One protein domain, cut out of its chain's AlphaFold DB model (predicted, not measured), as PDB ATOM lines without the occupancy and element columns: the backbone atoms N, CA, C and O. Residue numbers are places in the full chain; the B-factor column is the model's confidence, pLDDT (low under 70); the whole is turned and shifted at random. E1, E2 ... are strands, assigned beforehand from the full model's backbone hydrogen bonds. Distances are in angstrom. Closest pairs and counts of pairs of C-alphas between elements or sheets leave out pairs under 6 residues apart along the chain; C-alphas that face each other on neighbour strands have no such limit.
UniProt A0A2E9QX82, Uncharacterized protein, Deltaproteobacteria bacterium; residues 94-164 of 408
ATOM      1  N   ASN A  94     239.578 176.376 330.156       59.31
ATOM      2  CA  ASN A  94     238.842 177.644 330.204       59.31
ATOM      3  C   ASN A  94     238.978 178.561 328.970       59.31
ATOM      4  O   ASN A  94     239.182 179.767 329.095       59.31
ATOM      5  N   GLN A  95     238.781 177.997 327.774       68.44
ATOM      6  CA  GLN A  95     238.529 178.790 326.571       68.44
ATOM      7  C   GLN A  95     237.125 179.410 326.662       68.44
ATOM      8  O   GLN A  95     236.112 178.705 326.599       68.44
ATOM      9  N   LEU A  96     237.083 180.726 326.886       85.44
ATOM     10  CA  LEU A  96     235.848 181.502 326.868       85.44
ATOM     11  C   LEU A  96     235.368 181.665 325.415       85.44
ATOM     12  O   LEU A  96     236.162 182.028 324.550       85.44
ATOM     13  N   CYS A  97     234.088 181.417 325.155       86.38
ATOM     14  CA  CYS A  97     233.445 181.543 323.847       86.38
ATOM     15  C   CYS A  97     232.201 182.438 323.934       86.38
ATOM     16  O   CYS A  97     231.520 182.488 324.959       86.38
ATOM     17  N   ASN A  98     231.886 183.123 322.839       86.94
ATOM     18  CA  ASN A  98     230.638 183.859 322.628       86.94
ATOM     19  C   ASN A  98     229.730 183.149 321.615       86.94
ATOM     20  O   ASN A  98     228.508 183.291 321.670       86.94
ATOM     21  N   THR A  99     230.311 182.397 320.675       87.00
ATOM     22  CA  THR A  99     229.573 181.645 319.650       87.00
ATOM     23  C   THR A  99     230.170 180.256 319.436       87.00
ATOM     24  O   THR A  99     231.369 180.049 319.597       87.00
ATOM     25  N   SER A 100     229.352 179.281 319.025       84.81
ATOM     26  CA  SER A 100     229.820 177.901 318.799       84.81
ATOM     27  C   SER A 100     230.809 177.757 317.635       84.81
ATOM     28  O   SER A 100     231.478 176.736 317.547       84.81
ATOM     29  N   SER A 101     230.951 178.768 316.769       85.06
ATOM     30  CA  SER A 101     232.001 178.812 315.737       85.06
ATOM     31  C   SER A 101     233.414 179.013 316.294       85.06
ATOM     32  O   SER A 101     234.379 178.816 315.564       85.06
ATOM     33  N   GLU A 102     233.541 179.416 317.560       89.38
ATOM     34  CA  GLU A 102     234.822 179.603 318.258       89.38
ATOM     35  C   GLU A 102     235.273 178.332 319.005       89.38
ATOM     36  O   GLU A 102     236.368 178.304 319.563       89.38
ATOM     37  N   CYS A 103     234.437 177.287 319.011       86.69
ATOM     38  CA  CYS A 103     234.725 175.987 319.613       86.69
ATOM     39  C   CYS A 103     235.133 174.953 318.552       86.69
ATOM     40  O   CYS A 103     235.000 175.176 317.346       86.69
ATOM     41  N   THR A 104     235.630 173.794 318.992       88.00
ATOM     42  CA  THR A 104     235.949 172.698 318.066       88.00
ATOM     43  C   THR A 104     234.682 172.115 317.427       88.00
ATOM     44  O   THR A 104     233.576 172.262 317.945       88.00
ATOM     45  N   ALA A 105     234.826 171.409 316.300       83.81
ATOM     46  CA  ALA A 105     233.693 170.875 315.531       83.81
ATOM     47  C   ALA A 105     232.778 169.908 316.320       83.81
ATOM     48  O   ALA A 105     231.629 169.699 315.935       83.81
ATOM     49  N   SER A 106     233.281 169.323 317.412       85.69
ATOM     50  CA  SER A 106     232.559 168.421 318.321       85.69
ATOM     51  C   SER A 106     232.033 169.104 319.589       85.69
ATOM     52  O   SER A 106     231.494 168.436 320.473       85.69
ATOM     53  N   GLU A 107     232.192 170.419 319.704       90.50
ATOM     54  CA  GLU A 107     231.821 171.215 320.870       90.50
ATOM     55  C   GLU A 107     230.819 172.311 320.494       90.50
ATOM     56  O   GLU A 107     230.598 172.624 319.324       90.50
ATOM     57  N   TYR A 108     230.172 172.872 321.508       90.44
ATOM     58  CA  TYR A 108     229.301 174.029 321.384       90.44
ATOM     59  C   TYR A 108     229.592 175.025 322.497       90.44
ATOM     60  O   TYR A 108     230.109 174.661 323.558       90.44
ATOM     61  N   CYS A 109     229.238 176.287 322.266       90.94
ATOM     62  CA  CYS A 109     229.386 177.308 323.284       90.94
ATOM     63  C   CYS A 109     228.215 177.253 324.276       90.94
ATOM     64  O   CYS A 109     227.070 177.544 323.925       90.94
ATOM     65  N   SER A 110     228.496 176.851 325.516       88.44
ATOM     66  CA  SER A 110     227.498 176.854 326.589       88.44
ATOM     67  C   SER A 110     227.067 178.281 326.965       88.44
ATOM     68  O   SER A 110     227.825 179.229 326.759       88.44
ATOM     69  N   PRO A 111     225.889 178.463 327.597       86.44
ATOM     70  CA  PRO A 111     225.448 179.772 328.093       86.44
ATOM     71  C   PRO A 111     226.397 180.421 329.115       86.44
ATOM     72  O   PRO A 111     226.334 181.626 329.329       86.44
ATOM     73  N   GLU A 112     227.273 179.634 329.747       88.44
ATOM     74  CA  GLU A 112     228.319 180.113 330.660       88.44
ATOM     75  C   GLU A 112     229.572 180.611 329.919       88.44
ATOM     76  O   GLU A 112     230.576 180.940 330.551       88.44
ATOM     77  N   GLY A 113     229.526 180.644 328.584       88.75
ATOM     78  CA  GLY A 113     230.622 181.078 327.730       88.75
ATOM     79  C   GLY A 113     231.772 180.079 327.679       88.75
ATOM     80  O   GLY A 113     232.911 180.495 327.539       88.75
ATOM     81  N   LYS A 114     231.516 178.776 327.838       90.56
ATOM     82  CA  LYS A 114     232.549 177.723 327.781       90.56
ATOM     83  C   LYS A 114     232.284 176.749 326.647       90.56
ATOM     84  O   LYS A 114     231.140 176.307 326.501       90.56
ATOM     85  N   CYS A 115     233.329 176.359 325.919       90.88
ATOM     86  CA  CYS A 115     233.242 175.260 324.963       90.88
ATOM     87  C   CYS A 115     233.040 173.941 325.713       90.88
ATOM     88  O   CYS A 115     233.812 173.595 326.607       90.88
ATOM     89  N   VAL A 116     231.959 173.239 325.386       91.44
ATOM     90  CA  VAL A 116     231.601 171.953 325.992       91.44
ATOM     91  C   VAL A 116     231.193 170.956 324.902       91.44
ATOM     92  O   VAL A 116     230.714 171.382 323.848       91.44
ATOM     93  N   PRO A 117     231.341 169.636 325.120       92.25
ATOM     94  CA  PRO A 117     230.969 168.632 324.126       92.25
ATOM     95  C   PRO A 117     229.505 168.741 323.689       92.25
ATOM     96  O   PRO A 117     228.613 168.965 324.512       92.25
ATOM     97  N   GLN A 118     229.252 168.549 322.394       92.44
ATOM     98  CA  GLN A 118     227.897 168.514 321.843       92.44
ATOM     99  C   GLN A 118     227.057 167.409 322.494       92.44
ATOM    100  O   GLN A 118     227.516 166.289 322.711       92.44
ATOM    101  N   LEU A 119     225.794 167.728 322.785       91.19
ATOM    102  CA  LEU A 119     224.840 166.788 323.389       91.19
ATOM    103  C   LEU A 119     224.158 165.897 322.342       91.19
ATOM    104  O   LEU A 119     223.573 164.865 322.671       91.19
ATOM    105  N   CYS A 120     224.186 166.324 321.082       89.75
ATOM    106  CA  CYS A 120     223.679 165.597 319.933       89.75
ATOM    107  C   CYS A 120     224.409 166.050 318.669       89.75
ATOM    108  O   CYS A 120     224.933 167.160 318.608       89.75
ATOM    109  N   THR A 121     224.419 165.201 317.645       90.50
ATOM    110  CA  THR A 121     224.992 165.555 316.346       90.50
ATOM    111  C   THR A 121     224.068 166.549 315.629       90.50
ATOM    112  O   THR A 121     222.887 166.226 315.445       90.50
ATOM    113  N   PRO A 122     224.557 167.728 315.202       90.19
ATOM    114  CA  PRO A 122     223.748 168.745 314.536       90.19
ATOM    115  C   PRO A 122     222.883 168.189 313.401       90.19
ATOM    116  O   PRO A 122     223.318 167.340 312.626       90.19
ATOM    117  N   SER A 123     221.643 168.674 313.295       85.19
ATOM    118  CA  SER A 123     220.653 168.265 312.280       85.19
ATOM    119  C   SER A 123     220.164 166.810 312.321       85.19
ATOM    120  O   SER A 123     219.281 166.455 311.537       85.19
ATOM    121  N   THR A 124     220.648 165.970 313.239       91.56
ATOM    122  CA  THR A 124     220.042 164.645 313.455       91.56
ATOM    123  C   THR A 124     218.632 164.770 314.027       91.56
ATOM    124  O   THR A 124     218.276 165.794 314.615       91.56
ATOM    125  N   LYS A 125     217.803 163.740 313.832       92.44
ATOM    126  CA  LYS A 125     216.417 163.700 314.310       92.44
ATOM    127  C   LYS A 125     216.201 162.503 315.228       92.44
ATOM    128  O   LYS A 125     216.807 161.454 315.033       92.44
ATOM    129  N   ARG A 126     215.324 162.656 316.219       90.06
ATOM    130  CA  ARG A 126     214.886 161.574 317.114       90.06
ATOM    131  C   ARG A 126     213.419 161.732 317.482       90.06
ATOM    132  O   ARG A 126     212.808 162.751 317.176       90.06
ATOM    133  N   CYS A 127     212.876 160.753 318.192       90.25
ATOM    134  CA  CYS A 127     211.543 160.843 318.779       90.25
ATOM    135  C   CYS A 127     211.622 160.997 320.298       90.25
ATOM    136  O   CYS A 127     212.251 160.182 320.972       90.25
ATOM    137  N   ALA A 128     210.936 162.007 320.829       90.94
ATOM    138  CA  ALA A 128     210.603 162.121 322.242       90.94
ATOM    139  C   ALA A 128     209.101 161.845 322.404       90.94
ATOM    140  O   ALA A 128     208.257 162.739 322.320       90.94
ATOM    141  N   GLY A 129     208.747 160.566 322.559       86.75
ATOM    142  CA  GLY A 129     207.350 160.130 322.530       86.75
ATOM    143  C   GLY A 129     206.713 160.376 321.159       86.75
ATOM    144  O   GLY A 129     207.227 159.902 320.152       86.75
ATOM    145  N   GLN A 130     205.606 161.123 321.121       86.75
ATOM    146  CA  GLN A 130     204.881 161.474 319.888       86.75
ATOM    147  C   GLN A 130     205.441 162.706 319.168       86.75
ATOM    148  O   GLN A 130     204.885 163.144 318.163       86.75
ATOM    149  N   THR A 131     206.524 163.289 319.672       92.12
ATOM    150  CA  THR A 131     207.072 164.529 319.132       92.12
ATOM    151  C   THR A 131     208.424 164.253 318.486       92.12
ATOM    152  O   THR A 131     209.359 163.847 319.182       92.12
ATOM    153  N   PRO A 132     208.558 164.457 317.165       92.25
ATOM    154  CA  PRO A 132     209.861 164.503 316.529       92.25
ATOM    155  C   PRO A 132     210.683 165.651 317.107       92.25
ATOM    156  O   PRO A 132     210.172 166.750 317.300       92.25
ATOM    157  N   GLU A 133     211.962 165.419 317.351       95.38
ATOM    158  CA  GLU A 133     212.906 166.455 317.751       95.38
ATOM    159  C   GLU A 133     214.075 166.491 316.772       95.38
ATOM    160  O   GLU A 133     214.521 165.445 316.293       95.38
ATOM    161  N   GLN A 134     214.595 167.683 316.495       94.81
ATOM    162  CA  GLN A 134     215.796 167.881 315.692       94.81
ATOM    163  C   GLN A 134     216.907 168.467 316.559       94.81
ATOM    164  O   GLN A 134     216.679 169.376 317.353       94.81
ATOM    165  N   CYS A 135     218.121 167.946 316.430       94.00
ATOM    166  CA  CYS A 135     219.272 168.524 317.096       94.00
ATOM    167  C   CYS A 135     219.560 169.902 316.493       94.00
ATOM    168  O   CYS A 135     219.630 170.052 315.267       94.00
ATOM    169  N   LYS A 136     219.726 170.906 317.353       93.06
ATOM    170  CA  LYS A 136     220.077 172.266 316.937       93.06
ATOM    171  C   LYS A 136     221.393 172.273 316.155       93.06
ATOM    172  O   LYS A 136     222.243 171.403 316.329       93.06
ATOM    173  N   ASN A 137     221.566 173.283 315.307       89.56
ATOM    174  CA  ASN A 137     222.738 173.400 314.430       89.56
ATOM    175  C   ASN A 137     224.062 173.537 315.195       89.56
ATOM    176  O   ASN A 137     225.109 173.208 314.653       89.56
ATOM    177  N   ASP A 138     224.011 174.013 316.436       85.88
ATOM    178  CA  ASP A 138     225.156 174.124 317.335       85.88
ATOM    179  C   ASP A 138     225.400 172.855 318.165       85.88
ATOM    180  O   ASP A 138     226.367 172.813 318.907       85.88
ATOM    181  N   GLY A 139     224.547 171.827 318.088       87.62
ATOM    182  CA  GLY A 139     224.673 170.615 318.901       87.62
ATOM    183  C   GLY A 139     224.334 170.808 320.387       87.62
ATOM    184  O   GLY A 139     224.566 169.900 321.192       87.62
ATOM    185  N   SER A 140     223.741 171.951 320.771       89.50
ATOM    186  CA  SER A 140     223.427 172.284 322.172       89.50
ATOM    187  C   SER A 140     222.276 171.456 322.765       89.50
ATOM    188  O   SER A 140     221.883 171.678 323.913       89.50
ATOM    189  N   GLY A 141     221.642 170.587 321.975       90.56
ATOM    190  CA  GLY A 141     220.484 169.793 322.374       90.56
ATOM    191  C   GLY A 141     219.362 169.782 321.338       90.56
ATOM    192  O   GLY A 141     219.498 170.263 320.213       90.56
ATOM    193  N   TRP A 142     218.232 169.209 321.739       93.19
ATOM    194  CA  TRP A 142     217.104 168.897 320.865       93.19
ATOM    195  C   TRP A 142     216.048 170.006 320.879       93.19
ATOM    196  O   TRP A 142     215.711 170.541 321.935       93.19
ATOM    197  N   SER A 143     215.521 170.360 319.707       93.69
ATOM    198  CA  SER A 143     214.351 171.218 319.541       93.69
ATOM    199  C   SER A 143     213.149 170.381 319.111       93.69
ATOM    200  O   SER A 143     213.213 169.622 318.144       93.69
ATOM    201  N   ALA A 144     212.042 170.517 319.839       92.69
ATOM    202  CA  ALA A 144     210.792 169.858 319.490       92.69
ATOM    203  C   ALA A 144     210.229 170.421 318.178       92.69
ATOM    204  O   ALA A 144     210.113 171.637 318.002       92.69
ATOM    205  N   LEU A 145     209.867 169.524 317.265       90.31
ATOM    206  CA  LEU A 145     209.081 169.820 316.073       90.31
ATOM    207  C   LEU A 145     207.585 169.662 316.391       90.31
ATOM    208  O   LEU A 145     207.183 169.441 317.533       90.31
ATOM    209  N   THR A 146     206.733 169.799 315.375       90.75
ATOM    210  CA  THR A 146     205.285 169.603 315.543       90.75
ATOM    211  C   THR A 146     204.992 168.154 315.933       90.75
ATOM    212  O   THR A 146     205.440 167.234 315.251       90.75
ATOM    213  N   ALA A 147     204.243 167.958 317.021       89.69
ATOM    214  CA  ALA A 147     203.845 166.634 317.486       89.69
ATOM    215  C   ALA A 147     203.013 165.888 316.431       89.69
ATOM    216  O   ALA A 147     202.215 166.492 315.707       89.69
ATOM    217  N   CYS A 148     203.192 164.571 316.365       85.12
ATOM    218  CA  CYS A 148     202.480 163.713 315.435       85.12
ATOM    219  C   CYS A 148     200.971 163.739 315.710       85.12
ATOM    220  O   CYS A 148     200.515 163.681 316.854       85.12
ATOM    221  N   GLN A 149     200.190 163.895 314.639       82.69
ATOM    222  CA  GLN A 149     198.735 163.996 314.711       82.69
ATOM    223  C   GLN A 149     198.099 162.625 314.977       82.69
ATOM    224  O   GLN A 149     198.714 161.573 314.787       82.69
ATOM    225  N   SER A 150     196.835 162.627 315.404       72.38
ATOM    226  CA  SER A 150     196.081 161.400 315.672       72.38
ATOM    227  C   SER A 150     196.087 160.468 314.448       72.38
ATOM    228  O   SER A 150     195.698 160.886 313.361       72.38
ATOM    229  N   GLY A 151     196.523 159.215 314.623       67.62
ATOM    230  CA  GLY A 151     196.713 158.241 313.533       67.62
ATOM    231  C   GLY A 151     198.146 158.144 312.991       67.62
ATOM    232  O   GLY A 151     198.399 157.380 312.060       67.62
ATOM    233  N   THR A 152     199.091 158.878 313.580       80.38
ATOM    234  CA  THR A 152     200.528 158.785 313.288       80.38
ATOM    235  C   THR A 152     201.327 158.532 314.575       80.38
ATOM    236  O   THR A 152     200.896 158.949 315.651       80.38
ATOM    237  N   SER A 153     202.463 157.840 314.481       83.25
ATOM    238  CA  SER A 153     203.480 157.739 315.533       83.25
ATOM    239  C   SER A 153     204.761 158.429 315.094       83.25
ATOM    240  O   SER A 153     205.012 158.607 313.904       83.25
ATOM    241  N   CYS A 154     205.602 158.814 316.048       84.56
ATOM    242  CA  CYS A 154     206.960 159.218 315.726       84.56
ATOM    243  C   CYS A 154     207.862 157.982 315.595       84.56
ATOM    244  O   CYS A 154     208.073 157.266 316.575       84.56
ATOM    245  N   GLU A 155     208.460 157.787 314.420       85.56
ATOM    246  CA  GLU A 155     209.544 156.830 314.178       85.56
ATOM    247  C   GLU A 155     210.741 157.558 313.550       85.56
ATOM    248  O   GLU A 155     210.591 158.344 312.612       85.56
ATOM    249  N   ASN A 156     211.944 157.342 314.098       85.62
ATOM    250  CA  ASN A 156     213.206 157.942 313.632       85.62
ATOM    251  C   ASN A 156     213.171 159.472 313.417       85.62
ATOM    252  O   ASN A 156     213.806 160.013 312.514       85.62
ATOM    253  N   GLY A 157     212.425 160.191 314.258       85.00
ATOM    254  CA  GLY A 157     212.280 161.646 314.177       85.00
ATOM    255  C   GLY A 157     211.406 162.129 313.019       85.00
ATOM    256  O   GLY A 157     211.550 163.266 312.564       85.00
ATOM    257  N   THR A 158     210.489 161.280 312.555       86.19
ATOM    258  CA  THR A 158     209.456 161.604 311.565       86.19
ATOM    259  C   THR A 158     208.110 161.019 311.973       86.19
ATOM    260  O   THR A 158     208.056 159.954 312.582       86.19
ATOM    261  N   CYS A 159     207.017 161.708 311.644       85.88
ATOM    262  CA  CYS A 159     205.678 161.167 311.862       85.88
ATOM    263  C   CYS A 159     205.342 160.160 310.762       85.88
ATOM    264  O   CYS A 159     205.276 160.521 309.588       85.88
ATOM    265  N   VAL A 160     205.120 158.910 311.149       83.25
ATOM    266  CA  VAL A 160     204.700 157.813 310.280       83.25
ATOM    267  C   VAL A 160     203.276 157.407 310.627       83.25
ATOM    268  O   VAL A 160     202.849 157.512 311.770       83.25
ATOM    269  N   GLN A 161     202.497 156.968 309.646       80.38
ATOM    270  CA  GLN A 161     201.114 156.577 309.893       80.38
ATOM    271  C   GLN A 161     201.055 155.269 310.695       80.38
ATOM    272  O   GLN A 161     201.539 154.236 310.240       80.38
ATOM    273  N   THR A 162     200.420 155.308 311.869       65.44
ATOM    274  CA  THR A 162     200.157 154.129 312.700       65.44
ATOM    275  C   THR A 162     198.677 153.822 312.711       65.44
ATOM    276  O   THR A 162     197.911 154.308 313.543       65.44
ATOM    277  N   GLY A 163     198.294 152.997 311.751       66.31
ATOM    278  CA  GLY A 163     196.991 152.368 311.617       66.31
ATOM    279  C   GLY A 163     196.993 151.504 310.357       66.31
ATOM    280  O   GLY A 163     197.822 151.742 309.471       66.31
ATOM    281  N   PRO A 164     196.107 150.495 310.242       68.38
ATOM    282  CA  PRO A 164     195.835 149.918 308.936       68.38
ATOM    283  C   PRO A 164     195.427 151.070 308.013       68.38
ATOM    284  O   PRO A 164     194.623 151.928 308.382       68.38
TER     285      PRO A 164
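What this domain is: This is residues 94 to 164 of the 408 residues of an uncharacterized protein of Deltaproteobacteria bacterium (UniProt A0A2E9QX82). A slender, loose rod with little regular structure holds three small antiparallel sheets in a row: the meander E3, E4, E5, each strand the antiparallel neighbour of the one before, between the hairpins E1, E2 and E6, E7. The printed part has 71 residues and seven named strands, E1 to E7, all strand, with only 26 residues in them. The radius of gyration of the C-alphas is 15.5 A; the spans are 55 by 17 by 14 A.

How they stand to each other: Inner strand E4, residues 131 to 135, is antiparallel to E3, residues 125 to 128 (N 126 to O 133, 2.9 A), and to E5, residues 142 to 144 (N 143 to O 134, 2.8 A). Hairpin E6, residues 152 to 155, and E7, residues 158 to 161, has N 153 and O 160 at 2.8 A. The closest C-alphas of E3 and E6, Cys 127 and Cys 154, are 5.7 A apart. Hairpin E1, residues 107 to 109, and E2, residues 115 to 117, has N 108 and O 116 at 2.8 A; both are apart from the other strands.

Where its parts are: E4 spans 13.0 A from C-alpha 131 at (207.072, 164.529, 319.132). E7 ends at C-alpha 161, (201.114, 156.577, 309.893).

The domain as a whole: The farthest C-alphas, Asn 94 and Pro 164, are 55.4 A apart. The printed part has no cut. Residues 94 to 95, 151 and 162 to 164 are under pLDDT 70.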